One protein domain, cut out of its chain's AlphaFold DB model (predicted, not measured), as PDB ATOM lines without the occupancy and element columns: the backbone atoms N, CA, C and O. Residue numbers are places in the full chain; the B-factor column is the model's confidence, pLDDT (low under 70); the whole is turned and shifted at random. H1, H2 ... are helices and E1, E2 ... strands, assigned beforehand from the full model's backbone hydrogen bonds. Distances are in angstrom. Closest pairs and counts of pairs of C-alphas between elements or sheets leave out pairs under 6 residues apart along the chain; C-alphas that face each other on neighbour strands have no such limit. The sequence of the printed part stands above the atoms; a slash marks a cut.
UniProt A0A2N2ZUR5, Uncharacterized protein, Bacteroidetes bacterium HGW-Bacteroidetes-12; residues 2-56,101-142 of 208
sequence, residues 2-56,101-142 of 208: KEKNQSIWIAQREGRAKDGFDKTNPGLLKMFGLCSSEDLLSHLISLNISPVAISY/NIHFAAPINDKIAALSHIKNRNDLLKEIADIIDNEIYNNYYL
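What this domain is: This is residues 2 to 56 and 101 to 142 of the 208 residues of an uncharacterized protein of Bacteroidetes bacterium HGW-Bacteroidetes-12 (UniProt A0A2N2ZUR5). A two-strand ribbon, E1 and E2, lies at one end of a small helical body, beside the last part of long H4. H3 folds back along H4, H2 packs on H3, and H1 starts at H4, with Pro 26 closest to it, and runs away from it, about perpendicular. The printed part has 97 residues, with four named helices and two named strands in the order H1 H2 E1 E2 H3 H4 and the strands in one antiparallel sheet; of the 51 residues in named elements helices hold 42 and strands 9, mostly helix, and the whole is compact, with a radius of gyration of the C-alphas of 13.6 A and spans of 39 by 31 by 24 A.

How they stand to each other: E1, residues 52 to 56, and E2, residues 101 to 104, are antiparallel; N 53 and O 103, 2.9 A apart, are within hydrogen-bond range. The closest C-alphas of E1 and H4, residues 121 to 139, are Ala 53 and Ile 136, 5.1 A. H3, residues 109 to 117, and H4 form a helical hairpin, a shallow tilt of 31 degrees; closest C-alphas Ile 112 and Ile 128, 6.3 A. H2, residues 40 to 46, touches H3; closest C-alphas Ile 45 and Asn 109, 5.1 A. H1, residues 26 to 32, touches H4, about perpendicular at 76 degrees; closest C-alphas Pro 26 and Leu 125, 5.4 A. Every O i to N i+4 pair is within hydrogen-bond range in H1, H2 and H4; H3 has 2 of 5, and 4 of 6 O i to N i+3.

Where its parts are: H1 begins at C-alpha 26 (-35.367, -12.069, 21.528); H4, 27.3 A long, ends at C-alpha 139 (-42.530, -31.112, 23.158).

The domain as a whole: Residues 57 to 100 are not printed; C-alphas 56 and 101 are 6.7 A apart across the cut. Residues 2, 15 and 16 have pLDDT under 70.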
ATOM      1  N   LYS A   2     -31.306 -15.696  42.020       68.56
ATOM      2  CA  LYS A   2     -30.302 -16.714  42.386       68.56
ATOM      3  C   LYS A   2     -30.051 -16.809  43.899       68.56
ATOM      4  O   LYS A   2     -30.149 -17.888  44.457       68.56
ATOM      5  N   GLU A   3     -29.860 -15.673  44.575       77.56
ATOM      6  CA  GLU A   3     -29.637 -15.621  46.037       77.56
ATOM      7  C   GLU A   3     -30.775 -16.227  46.876       77.56
ATOM      8  O   GLU A   3     -30.538 -16.685  47.987       77.56
ATOM      9  N   LYS A   4     -32.010 -16.233  46.355       83.12
ATOM     10  CA  LYS A   4     -33.190 -16.776  47.048       83.12
ATOM     11  C   LYS A   4     -33.549 -18.198  46.602       83.12
ATOM     12  O   LYS A   4     -34.504 -18.751  47.133       83.12
ATOM     13  N   ASN A   5     -32.826 -18.764  45.628       83.62
ATOM     14  CA  ASN A   5     -33.093 -20.070  45.018       83.62
ATOM     15  C   ASN A   5     -34.567 -20.272  44.595       83.62
ATOM     16  O   ASN A   5     -35.197 -21.271  44.930       83.62
ATOM     17  N   GLN A   6     -35.137 -19.281  43.900       87.56
ATOM     18  CA  GLN A   6     -36.538 -19.295  43.463       87.56
ATOM     19  C   GLN A   6     -36.656 -19.522  41.954       87.56
ATOM     20  O   GLN A   6     -35.984 -18.849  41.170       87.56
ATOM     21  N   SER A   7     -37.563 -20.418  41.562       89.81
ATOM     22  CA  SER A   7     -37.993 -20.603  40.173       89.81
ATOM     23  C   SER A   7     -39.029 -19.552  39.781       89.81
ATOM     24  O   SER A   7     -39.852 -19.142  40.602       89.81
ATOM     25  N   ILE A   8     -39.001 -19.122  38.520       90.75
ATOM     26  CA  ILE A   8     -39.907 -18.102  37.988       90.75
ATOM     27  C   ILE A   8     -40.509 -18.614  36.693       90.75
ATOM     28  O   ILE A   8     -39.795 -19.103  35.822       90.75
ATOM     29  N   TRP A   9     -41.825 -18.472  36.578       91.00
ATOM     30  CA  TRP A   9     -42.551 -18.723  35.345       91.00
ATOM     31  C   TRP A   9     -42.763 -17.408  34.595       91.00
ATOM     32  O   TRP A   9     -43.172 -16.409  35.189       91.00
ATOM     33  N   ILE A  10     -42.474 -17.409  33.295       89.88
ATOM     34  CA  ILE A  10     -42.613 -16.240  32.426       89.88
ATOM     35  C   ILE A  10     -43.342 -16.670  31.158       89.88
ATOM     36  O   ILE A  10     -42.874 -17.554  30.447       89.88
ATOM     37  N   ALA A  11     -44.455 -16.005  30.849       85.50
ATOM     38  CA  ALA A  11     -45.072 -16.078  29.530       85.50
ATOM     39  C   ALA A  11     -44.349 -15.103  28.588       85.50
ATOM     40  O   ALA A  11     -44.419 -13.888  28.780       85.50
ATOM     41  N   GLN A  12     -43.624 -15.612  27.587       78.44
ATOM     42  CA  GLN A  12     -42.636 -14.790  26.876       78.44
ATOM     43  C   GLN A  12     -43.191 -13.811  25.827       78.44
ATOM     44  O   GLN A  12     -42.446 -12.961  25.336       78.44
ATOM     45  N   ARG A  13     -44.463 -13.935  25.428       78.56
ATOM     46  CA  ARG A  13     -45.088 -13.049  24.432       78.56
ATOM     47  C   ARG A  13     -46.602 -13.003  24.600       78.56
ATOM     48  O   ARG A  13     -47.252 -14.034  24.750       78.56
ATOM     49  N   GLU A  14     -47.160 -11.807  24.497       71.12
ATOM     50  CA  GLU A  14     -48.600 -11.582  24.418       71.12
ATOM     51  C   GLU A  14     -49.183 -12.009  23.055       71.12
ATOM     52  O   GLU A  14     -48.546 -11.895  22.006       71.12
ATOM     53  N   GLY A  15     -50.415 -12.528  23.065       69.62
ATOM     54  CA  GLY A  15     -51.154 -12.890  21.849       69.62
ATOM     55  C   GLY A  15     -50.869 -14.277  21.255       69.62
ATOM     56  O   GLY A  15     -51.477 -14.603  20.246       69.62
ATOM     57  N   ARG A  16     -50.023 -15.101  21.887       68.94
ATOM     58  CA  ARG A  16     -49.727 -16.506  21.515       68.94
ATOM     59  C   ARG A  16     -50.970 -17.371  21.270       68.94
ATOM     60  O   ARG A  16     -51.118 -18.033  20.250       68.94
ATOM     61  N   ALA A  17     -51.960 -17.229  22.147       70.38
ATOM     62  CA  ALA A  17     -53.223 -17.946  22.018       70.38
ATOM     63  C   ALA A  17     -54.059 -17.543  20.782       70.38
ATOM     64  O   ALA A  17     -55.093 -18.157  20.553       70.38
ATOM     65  N   LYS A  18     -53.710 -16.498  20.015       78.94
ATOM     66  CA  LYS A  18     -54.563 -16.008  18.915       78.94
ATOM     67  C   LYS A  18     -54.498 -16.853  17.659       78.94
ATOM     68  O   LYS A  18     -55.540 -17.099  17.069       78.94
ATOM     69  N   ASP A  19     -53.308 -17.265  17.262       75.12
ATOM     70  CA  ASP A  19     -53.093 -18.086  16.076       75.12
ATOM     71  C   ASP A  19     -52.441 -19.429  16.415       75.12
ATOM     72  O   ASP A  19     -52.423 -20.294  15.556       75.12
ATOM     73  N   GLY A  20     -51.947 -19.654  17.638       70.25
ATOM     74  CA  GLY A  20     -51.220 -20.886  17.968       70.25
ATOM     75  C   GLY A  20     -49.835 -20.951  17.309       70.25
ATOM     76  O   GLY A  20     -49.242 -22.027  17.227       70.25
ATOM     77  N   PHE A  21     -49.324 -19.813  16.819       76.56
ATOM     78  CA  PHE A  21     -48.017 -19.691  16.183       76.56
ATOM     79  C   PHE A  21     -47.049 -18.906  17.084       76.56
ATOM     80  O   PHE A  21     -47.083 -17.676  17.236       76.56
ATOM     81  N   ASP A  22     -46.163 -19.647  17.736       76.62
ATOM     82  CA  ASP A  22     -45.715 -19.312  19.081       76.62
ATOM     83  C   ASP A  22     -44.225 -18.951  19.162       76.62
ATOM     84  O   ASP A  22     -43.452 -19.594  19.863       76.62
ATOM     85  N   LYS A  23     -43.823 -17.852  18.509       87.50
ATOM     86  CA  LYS A  23     -42.410 -17.422  18.469       87.50
ATOM     87  C   LYS A  23     -41.932 -16.631  19.688       87.50
ATOM     88  O   LYS A  23     -42.641 -15.752  20.207       87.50
ATOM     89  N   THR A  24     -40.741 -16.952  20.179       91.19
ATOM     90  CA  THR A  24     -40.076 -16.289  21.307       91.19
ATOM     91  C   THR A  24     -39.522 -14.942  20.860       91.19
ATOM     92  O   THR A  24     -38.934 -14.814  19.793       91.19
ATOM     93  N   ASN A  25     -39.736 -13.896  21.666       90.44
ATOM     94  CA  ASN A  25     -39.217 -12.562  21.370       90.44
ATOM     95  C   ASN A  25     -37.781 -12.430  21.916       90.44
ATOM     96  O   ASN A  25     -37.618 -12.408  23.143       90.44
ATOM     97  N   PRO A  26     -36.747 -12.251  21.066       92.50
ATOM     98  CA  PRO A  26     -35.367 -12.069  21.528       92.50
ATOM     99  C   PRO A  26     -35.189 -10.857  22.459       92.50
ATOM    100  O   PRO A  26     -34.254 -10.808  23.259       92.50
ATOM    101  N   GLY A  27     -36.102  -9.880  22.401       91.81
ATOM    102  CA  GLY A  27     -36.144  -8.737  23.308       91.81
ATOM    103  C   GLY A  27     -36.278  -9.131  24.783       91.81
ATOM    104  O   GLY A  27     -35.656  -8.490  25.627       91.81
ATOM    105  N   LEU A  28     -36.992 -10.217  25.102       90.75
ATOM    106  CA  LEU A  28     -37.095 -10.718  26.478       90.75
ATOM    107  C   LEU A  28     -35.739 -11.226  26.988       90.75
ATOM    108  O   LEU A  28     -35.295 -10.856  28.073       90.75
ATOM    109  N   LEU A  29     -35.040 -12.013  26.168       92.62
ATOM    110  CA  LEU A  29     -33.697 -12.507  26.480       92.62
ATOM    111  C   LEU A  29     -32.697 -11.349  26.603       92.62
ATOM    112  O   LEU A  29     -31.836 -11.343  27.485       92.62
ATOM    113  N   LYS A  30     -32.854 -10.314  25.765       92.62
ATOM    114  CA  LYS A  30     -32.078  -9.078  25.879       92.62
ATOM    115  C   LYS A  30     -32.281  -8.428  27.242       92.62
ATOM    116  O   LYS A  30     -31.281  -8.016  27.824       92.62
ATOM    117  N   MET A  31     -33.527  -8.345  27.726       91.25
ATOM    118  CA  MET A  31     -33.861  -7.772  29.035       91.25
ATOM    119  C   MET A  31     -33.230  -8.556  30.183       91.25
ATOM    120  O   MET A  31     -32.677  -7.933  31.086       91.25
ATOM    121  N   PHE A  32     -33.227  -9.891  30.130       90.25
ATOM    122  CA  PHE A  32     -32.530 -10.701  31.136       90.25
ATOM    123  C   PHE A  32     -31.035 -10.373  31.192       90.25
ATOM    124  O   PHE A  32     -30.473 -10.218  32.271       90.25
ATOM    125  N   GLY A  33     -30.413 -10.158  30.033       87.69
ATOM    126  CA  GLY A  33     -29.010  -9.766  29.940       87.69
ATOM    127  C   GLY A  33     -28.691  -8.299  30.256       87.69
ATOM    128  O   GLY A  33     -27.521  -7.938  30.202       87.69
ATOM    129  N   LEU A  34     -29.670  -7.420  30.519       85.69
ATOM    130  CA  LEU A  34     -29.396  -6.001  30.822       85.69
ATOM    131  C   LEU A  34     -28.895  -5.780  32.252       85.69
ATOM    132  O   LEU A  34     -28.157  -4.831  32.495       85.69
ATOM    133  N   CYS A  35     -29.294  -6.637  33.189       72.56
ATOM    134  CA  CYS A  35     -28.982  -6.478  34.611       72.56
ATOM    135  C   CYS A  35     -27.686  -7.189  35.033       72.56
ATOM    136  O   CYS A  35     -27.381  -7.236  36.224       72.56
ATOM    137  N   SER A  36     -26.950  -7.776  34.084       78.56
ATOM    138  CA  SER A  36     -25.763  -8.584  34.358       78.56
ATOM    139  C   SER A  36     -24.472  -7.814  34.101       78.56
ATOM    140  O   SER A  36     -24.332  -7.148  33.077       78.56
ATOM    141  N   SER A  37     -23.510  -7.956  35.011       77.31
ATOM    142  CA  SER A  37     -22.108  -7.578  34.805       77.31
ATOM    143  C   SER A  37     -21.275  -8.694  34.156       77.31
ATOM    144  O   SER A  37     -20.139  -8.448  33.755       77.31
ATOM    145  N   GLU A  38     -21.818  -9.912  34.062       81.69
ATOM    146  CA  GLU A  38     -21.202 -11.066  33.395       81.69
ATOM    147  C   GLU A  38     -21.390 -10.996  31.871       81.69
ATOM    148  O   GLU A  38     -22.301 -10.330  31.370       81.69
ATOM    149  N   ASP A  39     -20.567 -11.751  31.136       90.06
ATOM    150  CA  ASP A  39     -20.809 -12.028  29.718       90.06
ATOM    151  C   ASP A  39     -22.238 -12.557  29.494       90.06
ATOM    152  O   ASP A  39     -22.756 -13.355  30.279       90.06
ATOM    153  N   LEU A  40     -22.877 -12.115  28.408       91.81
ATOM    154  CA  LEU A  40     -24.289 -12.381  28.139       91.81
ATOM    155  C   LEU A  40     -24.598 -13.879  28.079       91.81
ATOM    156  O   LEU A  40     -25.595 -14.313  28.657       91.81
ATOM    157  N   LEU A  41     -23.772 -14.663  27.382       94.00
ATOM    158  CA  LEU A  41     -24.015 -16.094  27.228       94.00
ATOM    159  C   LEU A  41     -23.870 -16.806  28.574       94.00
ATOM    160  O   LEU A  41     -24.748 -17.570  28.971       94.00
ATOM    161  N   SER A  42     -22.798 -16.492  29.301       93.38
ATOM    162  CA  SER A  42     -22.549 -17.027  30.645       93.38
ATOM    163  C   SER A  42     -23.704 -16.703  31.598       93.38
ATOM    164  O   SER A  42     -24.192 -17.576  32.322       93.38
ATOM    165  N   HIS A  43     -24.212 -15.470  31.530       93.38
ATOM    166  CA  HIS A  43     -25.368 -15.051  32.305       93.38
ATOM    167  C   HIS A  43     -26.622 -15.851  31.938       93.38
ATOM    168  O   HIS A  43     -27.287 -16.374  32.827       93.38
ATOM    169  N   LEU A  44     -26.948 -16.001  30.653       94.19
ATOM    170  CA  LEU A  44     -28.138 -16.746  30.230       94.19
ATOM    171  C   LEU A  44     -28.064 -18.235  30.608       94.19
ATOM    172  O   LEU A  44     -29.062 -18.778  31.080       94.19
ATOM    173  N   ILE A  45     -26.890 -18.871  30.505       94.94
ATOM    174  CA  ILE A  45     -26.656 -20.244  30.998       94.94
ATOM    175  C   ILE A  45     -26.967 -20.335  32.490       94.94
ATOM    176  O   ILE A  45     -27.659 -21.240  32.952       94.94
ATOM    177  N   SER A  46     -26.510 -19.351  33.258       92.50
ATOM    178  CA  SER A  46     -26.709 -19.332  34.702       92.50
ATOM    179  C   SER A  46     -28.166 -19.118  35.146       92.50
ATOM    180  O   SER A  46     -28.464 -19.292  36.330       92.50
ATOM    181  N   LEU A  47     -29.069 -18.722  34.237       92.44
ATOM    182  CA  LEU A  47     -30.507 -18.623  34.514       92.44
ATOM    183  C   LEU A  47     -31.206 -19.986  34.488       92.44
ATOM    184  O   LEU A  47     -32.326 -20.078  34.986       92.44
ATOM    185  N   ASN A  48     -30.558 -21.027  33.949       94.31
ATOM    186  CA  ASN A  48     -31.091 -22.386  33.872       94.31
ATOM    187  C   ASN A  48     -32.488 -22.440  33.221       94.31
ATOM    188  O   ASN A  48     -33.451 -22.945  33.801       94.31
ATOM    189  N   ILE A  49     -32.602 -21.844  32.030       95.19
ATOM    190  CA  ILE A  49     -33.874 -21.673  31.316       95.19
ATOM    191  C   ILE A  49     -34.407 -23.046  30.881       95.19
ATOM    192  O   ILE A  49     -33.739 -23.763  30.140       95.19
ATOM    193  N   SER A  50     -35.623 -23.387  31.311       96.31
ATOM    194  CA  SER A  50     -36.351 -24.600  30.910       96.31
ATOM    195  C   SER A  50     -37.600 -24.200  30.115       96.31
ATOM    196  O   SER A  50     -38.495 -23.552  30.670       96.31
ATOM    197  N   PRO A  51     -37.658 -24.519  28.810       95.69
ATOM    198  CA  PRO A  51     -38.853 -24.323  28.002       95.69
ATOM    199  C   PRO A  51     -40.008 -25.212  28.478       95.69
ATOM    200  O   PRO A  51     -39.813 -26.372  28.844       95.69
ATOM    201  N   VAL A  52     -41.224 -24.667  28.452       94.75
ATOM    202  CA  VAL A  52     -42.438 -25.374  28.880       94.75
ATOM    203  C   VAL A  52     -43.476 -25.305  27.768       94.75
ATOM    204  O   VAL A  52     -43.840 -24.214  27.332       94.75
ATOM    205  N   ALA A  53     -43.972 -26.464  27.339       93.62
ATOM    206  CA  ALA A  53     -45.081 -26.570  26.397       93.62
ATOM    207  C   ALA A  53     -46.376 -26.886  27.158       93.62
ATOM    208  O   ALA A  53     -46.434 -27.842  27.933       93.62
ATOM    209  N   ILE A  54     -47.413 -26.077  26.939       93.12
ATOM    210  CA  ILE A  54     -48.756 -26.297  27.486       93.12
ATOM    211  C   ILE A  54     -49.702 -26.501  26.308       93.12
ATOM    212  O   ILE A  54     -49.955 -25.572  25.541       93.12
ATOM    213  N   SER A  55     -50.213 -27.717  26.175       94.06
ATOM    214  CA  SER A  55     -51.091 -28.128  25.087       94.06
ATOM    215  C   SER A  55     -52.506 -28.318  25.612       94.06
ATOM    216  O   SER A  55     -52.714 -29.047  26.585       94.06
ATOM    217  N   TYR A  56     -53.470 -27.681  24.957       93.88
ATOM    218  CA  TYR A  56     -54.893 -27.819  25.254       93.88
ATOM    219  C   TYR A  56     -55.573 -28.530  24.094       93.88
ATOM    220  O   TYR A  56     -55.297 -28.214  22.942       93.88
ATOM    221  N   ASN A 101     -52.033 -31.286  28.354       97.38
ATOM    222  CA  ASN A 101     -50.682 -31.796  28.536       97.38
ATOM    223  C   ASN A 101     -49.741 -30.645  28.897       97.38
ATOM    224  O   ASN A 101     -49.718 -29.619  28.218       97.38
ATOM    225  N   ILE A 102     -48.945 -30.829  29.949       96.62
ATOM    226  CA  ILE A 102     -47.909 -29.881  30.360       96.62
ATOM    227  C   ILE A 102     -46.577 -30.614  30.315       96.62
ATOM    228  O   ILE A 102     -46.377 -31.580  31.051       96.62
ATOM    229  N   HIS A 103     -45.671 -30.147  29.465       96.56
ATOM    230  CA  HIS A 103     -44.345 -30.726  29.307       96.56
ATOM    231  C   HIS A 103     -43.266 -29.723  29.716       96.56
ATOM    232  O   HIS A 103     -43.204 -28.617  29.178       96.56
ATOM    233  N   PHE A 104     -42.393 -30.138  30.633       96.25
ATOM    234  CA  PHE A 104     -41.201 -29.394  31.035       96.25
ATOM    235  C   PHE A 104     -39.981 -29.992  30.336       96.25
ATOM    236  O   PHE A 104     -39.613 -31.133  30.618       96.25
ATOM    237  N   ALA A 105     -39.356 -29.226  29.442       95.81
ATOM    238  CA  ALA A 105     -38.125 -29.645  28.789       95.81
ATOM    239  C   ALA A 105     -36.931 -29.533  29.750       95.81
ATOM    240  O   ALA A 105     -36.939 -28.749  30.707       95.81
ATOM    241  N   ALA A 106     -35.866 -30.287  29.475       96.19
ATOM    242  CA  ALA A 106     -34.604 -30.112  30.186       96.19
ATOM    243  C   ALA A 106     -34.059 -28.677  29.995       96.19
ATOM    244  O   ALA A 106     -34.356 -28.037  28.981       96.19
ATOM    245  N   PRO A 107     -33.261 -28.146  30.942       97.06
ATOM    246  CA  PRO A 107     -32.631 -26.846  30.755       97.06
ATOM    247  C   PRO A 107     -31.791 -26.789  29.475       97.06
ATOM    248  O   PRO A 107     -31.031 -27.710  29.178       97.06
ATOM    249  N   ILE A 108     -31.874 -25.683  28.735       97.31
ATOM    250  CA  ILE A 108     -31.208 -25.533  27.424       97.31
ATOM    251  C   ILE A 108     -29.715 -25.186  27.518       97.31
ATOM    252  O   ILE A 108     -29.114 -24.805  26.514       97.31
ATOM    253  N   ASN A 109     -29.114 -25.291  28.705       97.56
ATOM    254  CA  ASN A 109     -27.762 -24.811  29.002       97.56
ATOM    255  C   ASN A 109     -26.721 -25.345  28.010       97.56
ATOM    256  O   ASN A 109     -25.964 -24.559  27.444       97.56
ATOM    257  N   ASP A 110     -26.731 -26.654  27.747       96.56
ATOM    258  CA  ASP A 110     -25.775 -27.287  26.831       96.56
ATOM    259  C   ASP A 110     -25.972 -26.812  25.384       96.56
ATOM    260  O   ASP A 110     -25.003 -26.553  24.668       96.56
ATOM    261  N   LYS A 111     -27.234 -26.622  24.967       96.50
ATOM    262  CA  LYS A 111     -27.580 -26.156  23.617       96.50
ATOM    263  C   LYS A 111     -27.095 -24.731  23.379       96.50
ATOM    264  O   LYS A 111     -26.518 -24.444  22.336       96.50
ATOM    265  N   ILE A 112     -27.286 -23.843  24.355       96.62
ATOM    266  CA  ILE A 112     -26.863 -22.446  24.213       96.62
ATOM    267  C   ILE A 112     -25.353 -22.279  24.423       96.62
ATOM    268  O   ILE A 112     -24.752 -21.421  23.784       96.62
ATOM    269  N   ALA A 113     -24.702 -23.122  25.236       96.62
ATOM    270  CA  ALA A 113     -23.243 -23.109  25.395       96.62
ATOM    271  C   ALA A 113     -22.504 -23.372  24.068       96.62
ATOM    272  O   ALA A 113     -21.455 -22.771  23.804       96.62
ATOM    273  N   ALA A 114     -23.086 -24.195  23.187       96.62
ATOM    274  CA  ALA A 114     -22.567 -24.442  21.841       96.62
ATOM    275  C   ALA A 114     -22.538 -23.180  20.946       96.62
ATOM    276  O   ALA A 114     -21.777 -23.117  19.976       96.62
ATOM    277  N   LEU A 115     -23.292 -22.130  21.295       96.69
ATOM    278  CA  LEU A 115     -23.357 -20.863  20.555       96.69
ATOM    279  C   LEU A 115     -22.226 -19.877  20.902       96.69
ATOM    280  O   LEU A 115     -22.222 -18.750  20.411       96.69
ATOM    281  N   SER A 116     -21.232 -20.275  21.703       95.56
ATOM    282  CA  SER A 116     -20.093 -19.423  22.115       95.56
ATOM    283  C   SER A 116     -19.266 -18.827  20.959       95.56
ATOM    284  O   SER A 116     -18.528 -17.845  21.133       95.56
ATOM    285  N   HIS A 117     -19.392 -19.398  19.760       95.94
ATOM    286  CA  HIS A 117     -18.778 -18.897  18.537       95.94
ATOM    287  C   HIS A 117     -19.459 -17.621  18.000       95.94
ATOM    288  O   HIS A 117     -18.792 -16.809  17.357       95.94
ATOM    289  N   ILE A 118     -20.741 -17.389  18.306       96.12
ATOM    290  CA  ILE A 118     -21.506 -16.224  17.847       96.12
ATOM    291  C   ILE A 118     -21.120 -14.994  18.670       96.12
ATOM    292  O   ILE A 118     -21.314 -14.943  19.882       96.12
ATOM    293  N   LYS A 119     -20.559 -13.978  18.007       93.44
ATOM    294  CA  LYS A 119     -20.092 -12.742  18.667       93.44
ATOM    295  C   LYS A 119     -21.098 -11.602  18.602       93.44
ATOM    296  O   LYS A 119     -21.103 -10.735  19.473       93.44
ATOM    297  N   ASN A 120     -21.948 -11.587  17.578       95.62
ATOM    298  CA  ASN A 120     -23.003 -10.594  17.481       95.62
ATOM    299  C   ASN A 120     -24.091 -10.902  18.516       95.62
ATOM    300  O   ASN A 120     -24.690 -11.974  18.515       95.62
ATOM    301  N   ARG A 121     -24.360  -9.932  19.393       93.38
ATOM    302  CA  ARG A 121     -25.345 -10.069  20.468       93.38
ATOM    303  C   ARG A 121     -26.761 -10.340  19.955       93.38
ATOM    304  O   ARG A 121     -27.477 -11.114  20.578       93.38
ATOM    305  N   ASN A 122     -27.192  -9.678  18.884       94.62
ATOM    306  CA  ASN A 122     -28.550  -9.849  18.368       94.62
ATOM    307  C   ASN A 122     -28.716 -11.219  17.711       94.62
ATOM    308  O   ASN A 122     -29.735 -11.864  17.941       94.62
ATOM    309  N   ASP A 123     -27.702 -11.672  16.971       96.69
ATOM    310  CA  ASP A 123     -27.717 -12.998  16.347       96.69
ATOM    311  C   ASP A 123     -27.723 -14.092  17.422       96.69
ATOM    312  O   ASP A 123     -28.567 -14.977  17.383       96.69
ATOM    313  N   LEU A 124     -26.894 -13.967  18.468       96.44
ATOM    314  CA  LEU A 124     -26.898 -14.901  19.600       96.44
ATOM    315  C   LEU A 124     -28.278 -14.987  20.272       96.44
ATOM    316  O   LEU A 124     -28.770 -16.074  20.553       96.44
ATOM    317  N   LEU A 125     -28.912 -13.842  20.541       96.44
ATOM    318  CA  LEU A 125     -30.236 -13.803  21.170       96.44
ATOM    319  C   LEU A 125     -31.325 -14.404  20.276       96.44
ATOM    320  O   LEU A 125     -32.279 -14.977  20.799       96.44
ATOM    321  N   LYS A 126     -31.195 -14.261  18.954       96.31
ATOM    322  CA  LYS A 126     -32.100 -14.879  17.987       96.31
ATOM    323  C   LYS A 126     -31.947 -16.402  17.999       96.31
ATOM    324  O   LYS A 126     -32.940 -17.082  18.206       96.31
ATOM    325  N   GLU A 127     -30.723 -16.916  17.911       97.31
ATOM    326  CA  GLU A 127     -30.466 -18.364  17.943       97.31
ATOM    327  C   GLU A 127     -30.928 -19.007  19.261       97.31
ATOM    328  O   GLU A 127     -31.506 -20.090  19.268       97.31
ATOM    329  N   ILE A 128     -30.754 -18.325  20.401       96.81
ATOM    330  CA  ILE A 128     -31.287 -18.812  21.684       96.81
ATOM    331  C   ILE A 128     -32.824 -18.832  21.678       96.81
ATOM    332  O   ILE A 128     -33.420 -19.769  22.208       96.81
ATOM    333  N   ALA A 129     -33.478 -17.818  21.099       95.75
ATOM    334  CA  ALA A 129     -34.933 -17.803  20.961       95.75
ATOM    335  C   ALA A 129     -35.427 -18.950  20.063       95.75
ATOM    336  O   ALA A 129     -36.387 -19.623  20.433       95.75
ATOM    337  N   ASP A 130     -34.725 -19.223  18.962       95.25
ATOM    338  CA  ASP A 130     -35.036 -20.323  18.046       95.25
ATOM    339  C   ASP A 130     -34.845 -21.695  18.730       95.25
ATOM    340  O   ASP A 130     -35.669 -22.592  18.561       95.25
ATOM    341  N   ILE A 131     -33.830 -21.858  19.594       96.38
ATOM    342  CA  ILE A 131     -33.678 -23.060  20.441       96.38
ATOM    343  C   ILE A 131     -34.876 -23.229  21.386       96.38
ATOM    344  O   ILE A 131     -35.393 -24.337  21.516       96.38
ATOM    345  N   ILE A 132     -35.324 -22.157  22.047       95.38
ATOM    346  CA  ILE A 132     -36.489 -22.206  22.948       95.38
ATOM    347  C   ILE A 132     -37.747 -22.615  22.177       95.38
ATOM    348  O   ILE A 132     -38.494 -23.473  22.645       95.38
ATOM    349  N   ASP A 133     -37.975 -22.022  21.005       94.00
ATOM    350  CA  ASP A 133     -39.134 -22.329  20.170       94.00
ATOM    351  C   ASP A 133     -39.106 -23.788  19.699       94.00
ATOM    352  O   ASP A 133     -40.097 -24.497  19.858       94.00
ATOM    353  N   ASN A 134     -37.951 -24.281  19.239       94.50
ATOM    354  CA  ASN A 134     -37.778 -25.680  18.844       94.50
ATOM    355  C   ASN A 134     -38.033 -26.663  19.996       94.50
ATOM    356  O   ASN A 134     -38.656 -27.705  19.783       94.50
ATOM    357  N   GLU A 135     -37.598 -26.344  21.219       95.19
ATOM    358  CA  GLU A 135     -37.927 -27.157  22.394       95.19
ATOM    359  C   GLU A 135     -39.429 -27.168  22.675       95.19
ATOM    360  O   GLU A 135     -39.991 -28.222  22.968       95.19
ATOM    361  N   ILE A 136     -40.106 -26.023  22.574       94.12
ATOM    362  CA  ILE A 136     -41.552 -25.944  22.812       94.12
ATOM    363  C   ILE A 136     -42.314 -26.727  21.742       94.12
ATOM    364  O   ILE A 136     -43.197 -27.511  22.084       94.12
ATOM    365  N   TYR A 137     -41.973 -26.561  20.463       94.19
ATOM    366  CA  TYR A 137     -42.677 -27.201  19.350       94.19
ATOM    367  C   TYR A 137     -42.520 -28.722  19.360       94.19
ATOM    368  O   TYR A 137     -43.509 -29.450  19.237       94.19
ATOM    369  N   ASN A 138     -41.304 -29.224  19.583       94.00
ATOM    370  CA  ASN A 138     -41.062 -30.664  19.641       94.00
ATOM    371  C   ASN A 138     -41.781 -31.329  20.823       94.00
ATOM    372  O   ASN A 138     -42.300 -32.444  20.689       94.00
ATOM    373  N   ASN A 139     -41.884 -30.619  21.947       95.19
ATOM    374  CA  ASN A 139     -42.530 -31.112  23.158       95.19
ATOM    375  C   ASN A 139     -44.027 -30.769  23.260       95.19
ATOM    376  O   ASN A 139     -44.688 -31.189  24.213       95.19
ATOM    377  N   TYR A 140     -44.592 -30.050  22.284       95.06
ATOM    378  CA  TYR A 140     -46.028 -29.802  22.218       95.06
ATOM    379  C   TYR A 140     -46.764 -31.111  21.913       95.06
ATOM    380  O   TYR A 140     -46.451 -31.807  20.939       95.06
ATOM    381  N   TYR A 141     -47.743 -31.464  22.742       96.69
ATOM    382  CA  TYR A 141     -48.553 -32.661  22.545       96.69
ATOM    383  C   TYR A 141     -49.709 -32.362  21.591       96.69
ATOM    384  O   TYR A 141     -50.493 -31.440  21.821       96.69
ATOM    385  N   LEU A 142     -49.819 -33.150  20.523       97.06
ATOM    386  CA  LEU A 142     -50.864 -32.993  19.520       97.06
ATOM    387  C   LEU A 142     -52.008 -33.969  19.815       97.06
ATOM    388  O   LEU A 142     -51.846 -35.178  19.713       97.06
TER     389      LEU A 142